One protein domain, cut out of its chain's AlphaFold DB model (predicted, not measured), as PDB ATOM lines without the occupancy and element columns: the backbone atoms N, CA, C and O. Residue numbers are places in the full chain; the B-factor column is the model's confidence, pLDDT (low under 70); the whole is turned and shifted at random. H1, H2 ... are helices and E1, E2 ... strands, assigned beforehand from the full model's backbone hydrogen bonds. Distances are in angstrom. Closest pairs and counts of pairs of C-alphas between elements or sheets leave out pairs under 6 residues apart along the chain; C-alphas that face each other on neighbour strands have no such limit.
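AT A GLANCE: This is residues 2 to 61 and 93 to 114 of the 114 residues of an uncharacterized protein of Helicobacter pylori Hp H-34 (UniProt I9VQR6). A small three-stranded sheet has helices H1 and H2 over one face, in two layers; the narrow hairpin E2-E3 lengthens the model at one end and H3 lies at the other, where residues 109 to 114 stick out. The 82 printed residues hold three named helices and five named strands, in the order H1 E1 E2 E3 H2 E4 E5 H3, class mixed. The sheet, order E1 E5 E4, is antiparallel. The whole is loose, a rod of 61 by 25 by 17 A, with a radius of gyration of the C-alphas of 16.9 A.

HOW THE PARTS SIT: H1, residues 2 to 11, and H2, residues 41 to 51, only just touch, only at their ends, with 3 pairs of C-alphas within 8 A, the closest Ser 2 and Ile 48 at 6.3 A; they run the same way at a steep tilt of 45 degrees. E1, residues 17 to 22, is antiparallel to E5, residues 93 to 99: N 20 and O 95 are within hydrogen-bond range at 3.0 A. E5 is antiparallel to E4, residues 54 to 61, with N 57 and O 96 at 2.9 A. H2 is on this sheet at a height of 8.9 A, along E5 at 4 degrees on the local plane. E2, residues 25 to 27, and E3, residues 37 to 39, form a hairpin, N 27 and O 37 at 2.9 A. H3, residues 105 to 112, is not on the sheet. In H1, H2 and H3 every O i to N i+4 pair is within range.

IN THESE COORDINATES: H1 begins at C-alpha 2 (-28.582, -17.070, -7.183) and spans 14.6 A. E1 spans 15.9 A and runs on into E2 at 34 degrees. H2 spans 15.6 A, E4 19.7 A with a bend of 57 degrees at residue 57, and E5 18.8 A. H3 ends at C-alpha 112 (-19.834, -39.467, -22.735).

THE WHOLE: The C-alphas farthest apart, Glu 33 and Lys 114, are 61.8 A apart. Residues 62 to 92 are not printed; C-alphas 61 and 93 are 5.0 A apart across this cut. Of the links printed whole, E2 to E3 is short and the others are tight. No printed residue is under 70 in pLDDT.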
ATOM      1  N   SER A   2     -28.116 -15.902  -7.960       92.88
ATOM      2  CA  SER A   2     -28.582 -17.070  -7.183       92.88
ATOM      3  C   SER A   2     -29.679 -17.900  -7.881       92.88
ATOM      4  O   SER A   2     -29.518 -19.103  -8.067       92.88
ATOM      5  N   GLN A   3     -30.739 -17.256  -8.388       96.25
ATOM      6  CA  GLN A   3     -31.818 -17.951  -9.111       96.25
ATOM      7  C   GLN A   3     -31.325 -18.698 -10.361       96.25
ATOM      8  O   GLN A   3     -31.751 -19.824 -10.614       96.25
ATOM      9  N   SER A   4     -30.408 -18.096 -11.122       96.38
ATOM     10  CA  SER A   4     -29.828 -18.708 -12.320       96.38
ATOM     11  C   SER A   4     -29.015 -19.952 -11.964       96.38
ATOM     12  O   SER A   4     -29.200 -20.986 -12.590       96.38
ATOM     13  N   LEU A   5     -28.181 -19.894 -10.921       96.06
ATOM     14  CA  LEU A   5     -27.370 -21.041 -10.492       96.06
ATOM     15  C   LEU A   5     -28.218 -22.177  -9.910       96.06
ATOM     16  O   LEU A   5     -27.946 -23.346 -10.183       96.06
ATOM     17  N   LYS A   6     -29.307 -21.845  -9.209       96.62
ATOM     18  CA  LYS A   6     -30.319 -22.826  -8.798       96.62
ATOM     19  C   LYS A   6     -30.984 -23.500  -9.999       96.62
ATOM     20  O   LYS A   6     -31.193 -24.712 -10.003       96.62
ATOM     21  N   ALA A   7     -31.307 -22.729 -11.039       97.69
ATOM     22  CA  ALA A   7     -31.848 -23.277 -12.277       97.69
ATOM     23  C   ALA A   7     -30.822 -24.165 -13.001       97.69
ATOM     24  O   ALA A   7     -31.197 -25.243 -13.452       97.69
ATOM     25  N   CYS A   8     -29.542 -23.773 -13.041       97.62
ATOM     26  CA  CYS A   8     -28.455 -24.596 -13.574       97.62
ATOM     27  C   CYS A   8     -28.368 -25.945 -12.855       97.62
ATOM     28  O   CYS A   8     -28.345 -26.975 -13.519       97.62
ATOM     29  N   PHE A   9     -28.396 -25.965 -11.517       97.25
ATOM     30  CA  PHE A   9     -28.387 -27.218 -10.751       97.25
ATOM     31  C   PHE A   9     -29.552 -28.145 -11.123       97.25
ATOM     32  O   PHE A   9     -29.377 -29.358 -11.246       97.25
ATOM     33  N   ARG A  10     -30.743 -27.573 -11.336       97.31
ATOM     34  CA  ARG A  10     -31.936 -28.332 -11.730       97.31
ATOM     35  C   ARG A  10     -31.789 -28.977 -13.111       97.31
ATOM     36  O   ARG A  10     -32.269 -30.089 -13.285       97.31
ATOM     37  N   VAL A  11     -31.183 -28.287 -14.081       97.50
ATOM     38  CA  VAL A  11     -31.109 -28.762 -15.478       97.50
ATOM     39  C   VAL A  11     -29.851 -29.574 -15.794       97.50
ATOM     40  O   VAL A  11     -29.875 -30.375 -16.720       97.50
ATOM     41  N   LEU A  12     -28.759 -29.382 -15.051       97.25
ATOM     42  CA  LEU A  12     -27.529 -30.156 -15.220       97.25
ATOM     43  C   LEU A  12     -27.757 -31.615 -14.817       97.25
ATOM     44  O   LEU A  12     -28.292 -31.893 -13.744       97.25
ATOM     45  N   GLU A  13     -27.291 -32.552 -15.639       96.06
ATOM     46  CA  GLU A  13     -27.258 -33.967 -15.264       96.06
ATOM     47  C   GLU A  13     -26.334 -34.199 -14.058       96.06
ATOM     48  O   GLU A  13     -25.358 -33.475 -13.829       96.06
ATOM     49  N   GLU A  14     -26.625 -35.248 -13.291       96.75
ATOM     50  CA  GLU A  14     -25.827 -35.651 -12.133       96.75
ATOM     51  C   GLU A  14     -24.356 -35.889 -12.520       96.75
ATOM     52  O   GLU A  14     -24.038 -36.593 -13.484       96.75
ATOM     53  N   GLY A  15     -23.434 -35.303 -11.754       96.00
ATOM     54  CA  GLY A  15     -21.998 -35.458 -11.979       96.00
ATOM     55  C   GLY A  15     -21.420 -34.577 -13.090       96.00
ATOM     56  O   GLY A  15     -20.234 -34.715 -13.389       96.00
ATOM     57  N   ARG A  16     -22.197 -33.670 -13.695       96.00
ATOM     58  CA  ARG A  16     -21.679 -32.676 -14.651       96.00
ATOM     59  C   ARG A  16     -21.059 -31.470 -13.946       96.00
ATOM     60  O   ARG A  16     -21.336 -31.194 -12.777       96.00
ATOM     61  N   PHE A  17     -20.206 -30.764 -14.679       97.44
ATOM     62  CA  PHE A  17     -19.484 -29.598 -14.187       97.44
ATOM     63  C   PHE A  17     -20.239 -28.299 -14.464       97.44
ATOM     64  O   PHE A  17     -20.942 -28.168 -15.463       97.44
ATOM     65  N   ILE A  18     -20.025 -27.327 -13.584       98.06
ATOM     66  CA  ILE A  18     -20.291 -25.914 -13.821       98.06
ATOM     67  C   ILE A  18     -18.993 -25.149 -13.570       98.06
ATOM     68  O   ILE A  18     -18.306 -25.388 -12.576       98.06
ATOM     69  N   ILE A  19     -18.647 -24.258 -14.495       98.25
ATOM     70  CA  ILE A  19     -17.444 -23.432 -14.408       98.25
ATOM     71  C   ILE A  19     -17.879 -21.975 -14.454       98.25
ATOM     72  O   ILE A  19     -18.614 -21.576 -15.359       98.25
ATOM     73  N   ILE A  20     -17.440 -21.185 -13.476       97.69
ATOM     74  CA  ILE A  20     -17.744 -19.754 -13.404       97.69
ATOM     75  C   ILE A  20     -16.441 -18.973 -13.499       97.69
ATOM     76  O   ILE A  20     -15.604 -19.049 -12.606       97.69
ATOM     77  N   ASN A  21     -16.286 -18.205 -14.573       97.38
ATOM     78  CA  ASN A  21     -15.258 -17.179 -14.658       97.38
ATOM     79  C   ASN A  21     -15.691 -15.960 -13.836       97.38
ATOM     80  O   ASN A  21     -16.775 -15.414 -14.052       97.38
ATOM     81  N   VAL A  22     -14.865 -15.552 -12.877       96.19
ATOM     82  CA  VAL A  22     -15.177 -14.438 -11.985       96.19
ATOM     83  C   VAL A  22     -13.912 -13.717 -11.531       96.19
ATOM     84  O   VAL A  22     -12.867 -14.320 -11.319       96.19
ATOM     85  N   SER A  23     -13.999 -12.405 -11.332       93.62
ATOM     86  CA  SER A  23     -12.935 -11.602 -10.726       93.62
ATOM     87  C   SER A  23     -13.502 -10.638  -9.686       93.62
ATOM     88  O   SER A  23     -14.698 -10.339  -9.713       93.62
ATOM     89  N   PRO A  24     -12.691 -10.141  -8.736       92.56
ATOM     90  CA  PRO A  24     -13.136  -9.093  -7.828       92.56
ATOM     91  C   PRO A  24     -13.583  -7.849  -8.604       92.56
ATOM     92  O   PRO A  24     -12.856  -7.348  -9.462       92.56
ATOM     93  N   VAL A  25     -14.748  -7.307  -8.263       90.81
ATOM     94  CA  VAL A  25     -15.297  -6.118  -8.931       90.81
ATOM     95  C   VAL A  25     -14.980  -4.877  -8.113       90.81
ATOM     96  O   VAL A  25     -15.124  -4.879  -6.894       90.81
ATOM     97  N   ILE A  26     -14.559  -3.797  -8.773       88.94
ATOM     98  CA  ILE A  26     -14.324  -2.502  -8.128       88.94
ATOM     99  C   ILE A  26     -15.386  -1.515  -8.599       88.94
ATOM    100  O   ILE A  26     -15.497  -1.246  -9.795       88.94
ATOM    101  N   THR A  27     -16.133  -0.927  -7.669       90.38
ATOM    102  CA  THR A  27     -17.027   0.189  -7.985       90.38
ATOM    103  C   THR A  27     -16.272   1.511  -7.943       90.38
ATOM    104  O   THR A  27     -15.391   1.737  -7.107       90.38
ATOM    105  N   LYS A  28     -16.609   2.412  -8.871       85.19
ATOM    106  CA  LYS A  28     -16.063   3.772  -8.872       85.19
ATOM    107  C   LYS A  28     -16.557   4.521  -7.633       85.19
ATOM    108  O   LYS A  28     -17.691   4.337  -7.201       85.19
ATOM    109  N   ARG A  29     -15.703   5.393  -7.094       88.19
ATOM    110  CA  ARG A  29     -16.100   6.347  -6.054       88.19
ATOM    111  C   ARG A  29     -17.118   7.344  -6.611       88.19
ATOM    112  O   ARG A  29     -16.969   7.781  -7.752       88.19
ATOM    113  N   ALA A  30     -18.097   7.731  -5.799       89.75
ATOM    114  CA  ALA A  30     -19.089   8.743  -6.169       89.75
ATOM    115  C   ALA A  30     -18.485  10.160  -6.271       89.75
ATOM    116  O   ALA A  30     -18.970  10.991  -7.029       89.75
ATOM    117  N   GLY A  31     -17.393  10.427  -5.547       88.56
ATOM    118  CA  GLY A  31     -16.705  11.719  -5.510       88.56
ATOM    119  C   GLY A  31     -15.320  11.603  -4.871       88.56
ATOM    120  O   GLY A  31     -14.907  10.506  -4.500       88.56
ATOM    121  N   ARG A  32     -14.578  12.716  -4.752       84.44
ATOM    122  CA  ARG A  32     -13.208  12.707  -4.189       84.44
ATOM    123  C   ARG A  32     -13.159  12.337  -2.703       84.44
ATOM    124  O   ARG A  32     -12.183  11.714  -2.304       84.44
ATOM    125  N   GLU A  33     -14.224  12.652  -1.974       91.62
ATOM    126  CA  GLU A  33     -14.422  12.354  -0.549       91.62
ATOM    127  C   GLU A  33     -14.726  10.870  -0.271       91.62
ATOM    128  O   GLU A  33     -14.684  10.431   0.872       91.62
ATOM    129  N   PHE A  34     -15.055  10.084  -1.304       89.88
ATOM    130  CA  PHE A  34     -15.466   8.687  -1.157       89.88
ATOM    131  C   PHE A  34     -14.392   7.721  -1.654       89.88
ATOM    132  O   PHE A  34     -13.699   7.967  -2.649       89.88
ATOM    133  N   GLU A  35     -14.308   6.564  -1.007       85.56
ATOM    134  CA  GLU A  35     -13.452   5.472  -1.448       85.56
ATOM    135  C   GLU A  35     -14.153   4.590  -2.490       85.56
ATOM    136  O   GLU A  35     -15.369   4.404  -2.482       85.56
ATOM    137  N   SER A  36     -13.376   4.018  -3.412       89.44
ATOM    138  CA  SER A  36     -13.873   2.910  -4.233       89.44
ATOM    139  C   SER A  36     -14.029   1.651  -3.380       89.44
ATOM    140  O   SER A  36     -13.197   1.390  -2.513       89.44
ATOM    141  N   MET A  37     -15.029   0.819  -3.654       90.88
ATOM    142  CA  MET A  37     -15.205  -0.455  -2.949       90.88
ATOM    143  C   MET A  37     -14.805  -1.619  -3.847       90.88
ATOM    144  O   MET A  37     -15.048  -1.584  -5.053       90.88
ATOM    145  N   ARG A  38     -14.160  -2.634  -3.267       91.19
ATOM    146  CA  ARG A  38     -13.825  -3.884  -3.953       91.19
ATOM    147  C   ARG A  38     -14.669  -5.006  -3.370       91.19
ATOM    148  O   ARG A  38     -14.582  -5.275  -2.180       91.19
ATOM    149  N   TYR A  39     -15.425  -5.668  -4.230       94.00
ATOM    150  CA  TYR A  39     -16.296  -6.776  -3.880       94.00
ATOM    151  C   TYR A  39     -15.595  -8.099  -4.196       94.00
ATOM    152  O   TYR A  39     -15.246  -8.333  -5.362       94.00
ATOM    153  N   PRO A  40     -15.370  -8.970  -3.199       94.19
ATOM    154  CA  PRO A  40     -14.730 -10.262  -3.399       94.19
ATOM    155  C   PRO A  40     -15.762 -11.312  -3.844       94.19
ATOM    156  O   PRO A  40     -15.964 -12.334  -3.195       94.19
ATOM    157  N   ILE A  41     -16.421 -11.048  -4.976       95.12
ATOM    158  CA  ILE A  41     -17.621 -11.777  -5.422       95.12
ATOM    159  C   ILE A  41     -17.420 -13.289  -5.622       95.12
ATOM    160  O   ILE A  41     -18.387 -14.042  -5.644       95.12
ATOM    161  N   HIS A  42     -16.176 -13.758  -5.741       94.38
ATOM    162  CA  HIS A  42     -15.844 -15.184  -5.803       94.38
ATOM    163  C   HIS A  42     -16.322 -15.951  -4.561       94.38
ATOM    164  O   HIS A  42     -16.812 -17.071  -4.703       94.38
ATOM    165  N   PHE A  43     -16.253 -15.348  -3.368       95.62
ATOM    166  CA  PHE A  43     -16.744 -15.985  -2.141       95.62
ATOM    167  C   PHE A  43     -18.270 -16.085  -2.119       95.62
ATOM    168  O   PHE A  43     -18.813 -17.103  -1.691       95.62
ATOM    169  N   ASP A  44     -18.967 -15.084  -2.662       96.12
ATOM    170  CA  ASP A  44     -20.426 -15.126  -2.789       96.12
ATOM    171  C   ASP A  44     -20.853 -16.262  -3.732       96.12
ATOM    172  O   ASP A  44     -21.768 -17.030  -3.432       96.12
ATOM    173  N   PHE A  45     -20.159 -16.416  -4.867       97.25
ATOM    174  CA  PHE A  45     -20.396 -17.519  -5.800       97.25
ATOM    175  C   PHE A  45     -20.106 -18.883  -5.175       97.25
ATOM    176  O   PHE A  45     -20.897 -19.806  -5.382       97.25
ATOM    177  N   HIS A  46     -19.020 -19.011  -4.405       97.19
ATOM    178  CA  HIS A  46     -18.718 -20.234  -3.662       97.19
ATOM    179  C   HIS A  46     -19.894 -20.631  -2.768       97.19
ATOM    180  O   HIS A  46     -20.416 -21.737  -2.914       97.19
ATOM    181  N   GLN A  47     -20.371 -19.713  -1.921       97.19
ATOM    182  CA  GLN A  47     -21.476 -20.000  -1.008       97.19
ATOM    183  C   GLN A  47     -22.743 -20.412  -1.767       97.19
ATOM    184  O   GLN A  47     -23.325 -21.456  -1.482       97.19
ATOM    185  N   ILE A  48     -23.123 -19.656  -2.804       96.94
ATOM    186  CA  ILE A  48     -24.308 -19.964  -3.615       96.94
ATOM    187  C   ILE A  48     -24.203 -21.358  -4.250       96.94
ATOM    188  O   ILE A  48     -25.195 -22.086  -4.297       96.94
ATOM    189  N   LEU A  49     -23.038 -21.747  -4.768       97.88
ATOM    190  CA  LEU A  49     -22.856 -23.053  -5.404       97.88
ATOM    191  C   LEU A  49     -22.942 -24.204  -4.394       97.88
ATOM    192  O   LEU A  49     -23.622 -25.195  -4.673       97.88
ATOM    193  N   ILE A  50     -22.309 -24.063  -3.226       97.94
ATOM    194  CA  ILE A  50     -22.377 -25.061  -2.150       97.94
ATOM    195  C   ILE A  50     -23.822 -25.234  -1.661       97.94
ATOM    196  O   ILE A  50     -24.308 -26.365  -1.595       97.94
ATOM    197  N   ASP A  51     -24.538 -24.131  -1.425       96.62
ATOM    198  CA  ASP A  51     -25.934 -24.144  -0.965       96.62
ATOM    199  C   ASP A  51     -26.883 -24.814  -1.969       96.62
ATOM    200  O   ASP A  51     -27.898 -25.398  -1.591       96.62
ATOM    201  N   ASN A  52     -26.556 -24.758  -3.265       96.06
ATOM    202  CA  ASN A  52     -27.339 -25.403  -4.318       96.06
ATOM    203  C   ASN A  52     -26.953 -26.868  -4.569       96.06
ATOM    204  O   ASN A  52     -27.556 -27.493  -5.431       96.06
ATOM    205  N   GLY A  53     -26.001 -27.440  -3.825       96.12
ATOM    206  CA  GLY A  53     -25.662 -28.865  -3.908       96.12
ATOM    207  C   GLY A  53     -24.526 -29.208  -4.871       96.12
ATOM    208  O   GLY A  53     -24.269 -30.391  -5.114       96.12
ATOM    209  N   PHE A  54     -23.814 -28.213  -5.400       98.31
ATOM    210  CA  PHE A  54     -22.523 -28.455  -6.033       98.31
ATOM    211  C   PHE A  54     -21.444 -28.717  -4.975       98.31
ATOM    212  O   PHE A  54     -21.630 -28.465  -3.783       98.31
ATOM    213  N   TYR A  55     -20.296 -29.228  -5.407       97.75
ATOM    214  CA  TYR A  55     -19.096 -29.288  -4.585       97.75
ATOM    215  C   TYR A  55     -17.897 -28.750  -5.363       97.75
ATOM    216  O   TYR A  55     -17.833 -28.876  -6.590       97.75
ATOM    217  N   PHE A  56     -16.987 -28.104  -4.638       98.25
ATOM    218  CA  PHE A  56     -15.767 -27.541  -5.199       98.25
ATOM    219  C   PHE A  56     -14.848 -28.658  -5.696       98.25
ATOM    220  O   PHE A  56     -14.672 -29.666  -5.009       98.25
ATOM    221  N   VAL A  57     -14.284 -28.473  -6.887       98.19
ATOM    222  CA  VAL A  57     -13.296 -29.387  -7.466       98.19
ATOM    223  C   VAL A  57     -11.939 -28.710  -7.527       98.19
ATOM    224  O   VAL A  57     -10.974 -29.269  -7.019       98.19
ATOM    225  N   ASP A  58     -11.876 -27.529  -8.142       98.12
ATOM    226  CA  ASP A  58     -10.628 -26.799  -8.344       98.12
ATOM    227  C   ASP A  58     -10.885 -25.310  -8.645       98.12
ATOM    228  O   ASP A  58     -12.007 -24.896  -8.964       98.12
ATOM    229  N   GLU A  59      -9.832 -24.504  -8.576       97.50
ATOM    230  CA  GLU A  59      -9.793 -23.133  -9.069       97.50
ATOM    231  C   GLU A  59      -8.665 -22.997 -10.093       97.50
ATOM    232  O   GLU A  59      -7.484 -23.078  -9.760       97.50
ATOM    233  N   ILE A  60      -9.023 -22.693 -11.341       98.06
ATOM    234  CA  ILE A  60      -8.023 -22.345 -12.349       98.06
ATOM    235  C   ILE A  60      -7.810 -20.830 -12.298       98.06
ATOM    236  O   ILE A  60      -8.703 -20.049 -12.637       98.06
ATOM    237  N   LEU A  61      -6.612 -20.403 -11.897       96.38
ATOM    238  CA  LEU A  61      -6.229 -18.994 -11.924       96.38
ATOM    239  C   LEU A  61      -5.869 -18.580 -13.356       96.38
ATOM    240  O   LEU A  61      -4.771 -18.856 -13.845       96.38
ATOM    241  N   SER A  93     -10.598 -15.899 -11.579       96.94
ATOM    242  CA  SER A  93     -10.787 -17.238 -11.050       96.94
ATOM    243  C   SER A  93     -11.796 -17.965 -11.928       96.94
ATOM    244  O   SER A  93     -12.935 -17.522 -12.082       96.94
ATOM    245  N   LEU A  94     -11.396 -19.091 -12.505       98.12
ATOM    246  CA  LEU A  94     -12.309 -20.065 -13.089       98.12
ATOM    247  C   LEU A  94     -12.657 -21.074 -11.997       98.12
ATOM    248  O   LEU A  94     -11.916 -22.013 -11.721       98.12
ATOM    249  N   LEU A  95     -13.789 -20.831 -11.353       98.25
ATOM    250  CA  LEU A  95     -14.330 -21.639 -10.274       98.25
ATOM    251  C   LEU A  95     -14.913 -22.938 -10.836       98.25
ATOM    252  O   LEU A  95     -15.947 -22.893 -11.505       98.25
ATOM    253  N   VAL A  96     -14.276 -24.081 -10.562       98.62
ATOM    254  CA  VAL A  96     -14.672 -25.396 -11.086       98.62
ATOM    255  C   VAL A  96     -15.438 -26.177 -10.027       98.62
ATOM    256  O   VAL A  96     -14.911 -26.547  -8.977       98.62
ATOM    257  N   TYR A  97     -16.706 -26.452 -10.321       98.50
ATOM    258  CA  TYR A  97     -17.607 -27.168  -9.429       98.50
ATOM    259  C   TYR A  97     -18.255 -28.331 -10.157       98.50
ATOM    260  O   TYR A  97     -18.490 -28.284 -11.366       98.50
ATOM    261  N   ARG A  98     -18.601 -29.372  -9.404       97.88
ATOM    262  CA  ARG A  98     -19.315 -30.536  -9.924       97.88
ATOM    263  C   ARG A  98     -20.624 -30.728  -9.180       97.88
ATOM    264  O   ARG A  98     -20.706 -30.551  -7.964       97.88
ATOM    265  N   LYS A  99     -21.678 -31.059  -9.925       97.75
ATOM    266  CA  LYS A  99     -22.963 -31.446  -9.349       97.75
ATOM    267  C   LYS A  99     -22.772 -32.777  -8.624       97.75
ATOM    268  O   LYS A  99     -22.227 -33.711  -9.216       97.75
ATOM    269  N   LYS A 100     -23.177 -32.861  -7.350       96.00
ATOM    270  CA  LYS A 100     -23.137 -34.124  -6.592       96.00
ATOM    271  C   LYS A 100     -23.868 -35.211  -7.374       96.00
ATOM    272  O   LYS A 100     -24.830 -34.910  -8.056       96.00
ATOM    273  N   ALA A 101     -23.397 -36.448  -7.292       95.69
ATOM    274  CA  ALA A 101     -24.035 -37.593  -7.930       95.69
ATOM    275  C   ALA A 101     -23.970 -38.795  -6.983       95.69
ATOM    276  O   ALA A 101     -22.975 -38.942  -6.271       95.69
ATOM    277  N   PRO A 102     -24.967 -39.694  -7.001       95.38
ATOM    278  CA  PRO A 102     -24.945 -40.919  -6.202       95.38
ATOM    279  C   PRO A 102     -24.061 -42.016  -6.824       95.38
ATOM    280  O   PRO A 102     -24.200 -43.190  -6.497       95.38
ATOM    281  N   PHE A 103     -23.192 -41.666  -7.775       95.50
ATOM    282  CA  PHE A 103     -22.350 -42.600  -8.512       95.50
ATOM    283  C   PHE A 103     -20.983 -41.988  -8.833       95.50
ATOM    284  O   PHE A 103     -20.802 -40.769  -8.821       95.50
ATOM    285  N   LEU A 104     -20.019 -42.855  -9.139       93.44
ATOM    286  CA  LEU A 104     -18.643 -42.469  -9.448       93.44
ATOM    287  C   LEU A 104     -18.498 -41.858 -10.846       93.44
ATOM    288  O   LEU A 104     -19.331 -42.059 -11.734       93.44
ATOM    289  N   LEU A 105     -17.397 -41.127 -11.039       92.19
ATOM    290  CA  LEU A 105     -17.061 -40.451 -12.293       92.19
ATOM    291  C   LEU A 105     -17.031 -41.406 -13.496       92.19
ATOM    292  O   LEU A 105     -17.469 -41.015 -14.575       92.19
ATOM    293  N   ASP A 106     -16.623 -42.662 -13.306       94.44
ATOM    294  CA  ASP A 106     -16.567 -43.685 -14.358       94.44
ATOM    295  C   ASP A 106     -17.896 -43.854 -15.095       94.44
ATOM    296  O   ASP A 106     -17.930 -44.094 -16.301       94.44
ATOM    297  N   LYS A 107     -19.023 -43.694 -14.386       94.75
ATOM    298  CA  LYS A 107     -20.343 -43.758 -15.015       94.75
ATOM    299  C   LYS A 107     -20.561 -42.581 -15.967       94.75
ATOM    300  O   LYS A 107     -21.098 -42.788 -17.050       94.75
ATOM    301  N   ASN A 108     -20.148 -41.367 -15.587       94.44
ATOM    302  CA  ASN A 108     -20.238 -40.200 -16.468       94.44
ATOM    303  C   ASN A 108     -19.338 -40.361 -17.703       94.44
ATOM    304  O   ASN A 108     -19.775 -40.011 -18.794       94.44
ATOM    305  N   ILE A 109     -18.128 -40.911 -17.537       94.44
ATOM    306  CA  ILE A 109     -17.187 -41.157 -18.642       94.44
ATOM    307  C   ILE A 109     -17.802 -42.134 -19.652       94.44
ATOM    308  O   ILE A 109     -17.946 -41.790 -20.820       94.44
ATOM    309  N   LYS A 110     -18.312 -43.283 -19.188       94.81
ATOM    310  CA  LYS A 110     -18.973 -44.280 -20.052       94.81
ATOM    311  C   LYS A 110     -20.190 -43.749 -20.812       94.81
ATOM    312  O   LYS A 110     -20.538 -44.297 -21.852       94.81
ATOM    313  N   ILE A 111     -20.898 -42.756 -20.264       91.56
ATOM    314  CA  ILE A 111     -22.018 -42.100 -20.956       91.56
ATOM    315  C   ILE A 111     -21.499 -41.151 -22.041       91.56
ATOM    316  O   ILE A 111     -22.122 -41.060 -23.087       91.56
ATOM    317  N   ALA A 112     -20.392 -40.443 -21.797       88.12
ATOM    318  CA  ALA A 112     -19.834 -39.467 -22.735       88.12
ATOM    319  C   ALA A 112     -19.120 -40.100 -23.942       88.12
ATOM    320  O   ALA A 112     -18.974 -39.443 -24.966       88.12
ATOM    321  N   GLU A 113     -18.661 -41.345 -23.812       89.69
ATOM    322  CA  GLU A 113     -17.999 -42.106 -24.884       89.69
ATOM    323  C   GLU A 113     -18.976 -42.809 -25.845       89.69
ATOM    324  O   GLU A 113     -18.538 -43.405 -26.829       89.69
ATOM    325  N   LYS A 114     -20.280 -42.778 -25.554       70.25
ATOM    326  CA  LYS A 114     -21.341 -43.305 -26.423       70.25
ATOM    327  C   LYS A 114     -21.935 -42.207 -27.289       70.25
ATOM    328  O   LYS A 114     -22.275 -42.533 -28.444       70.25
TER     329      LYS A 114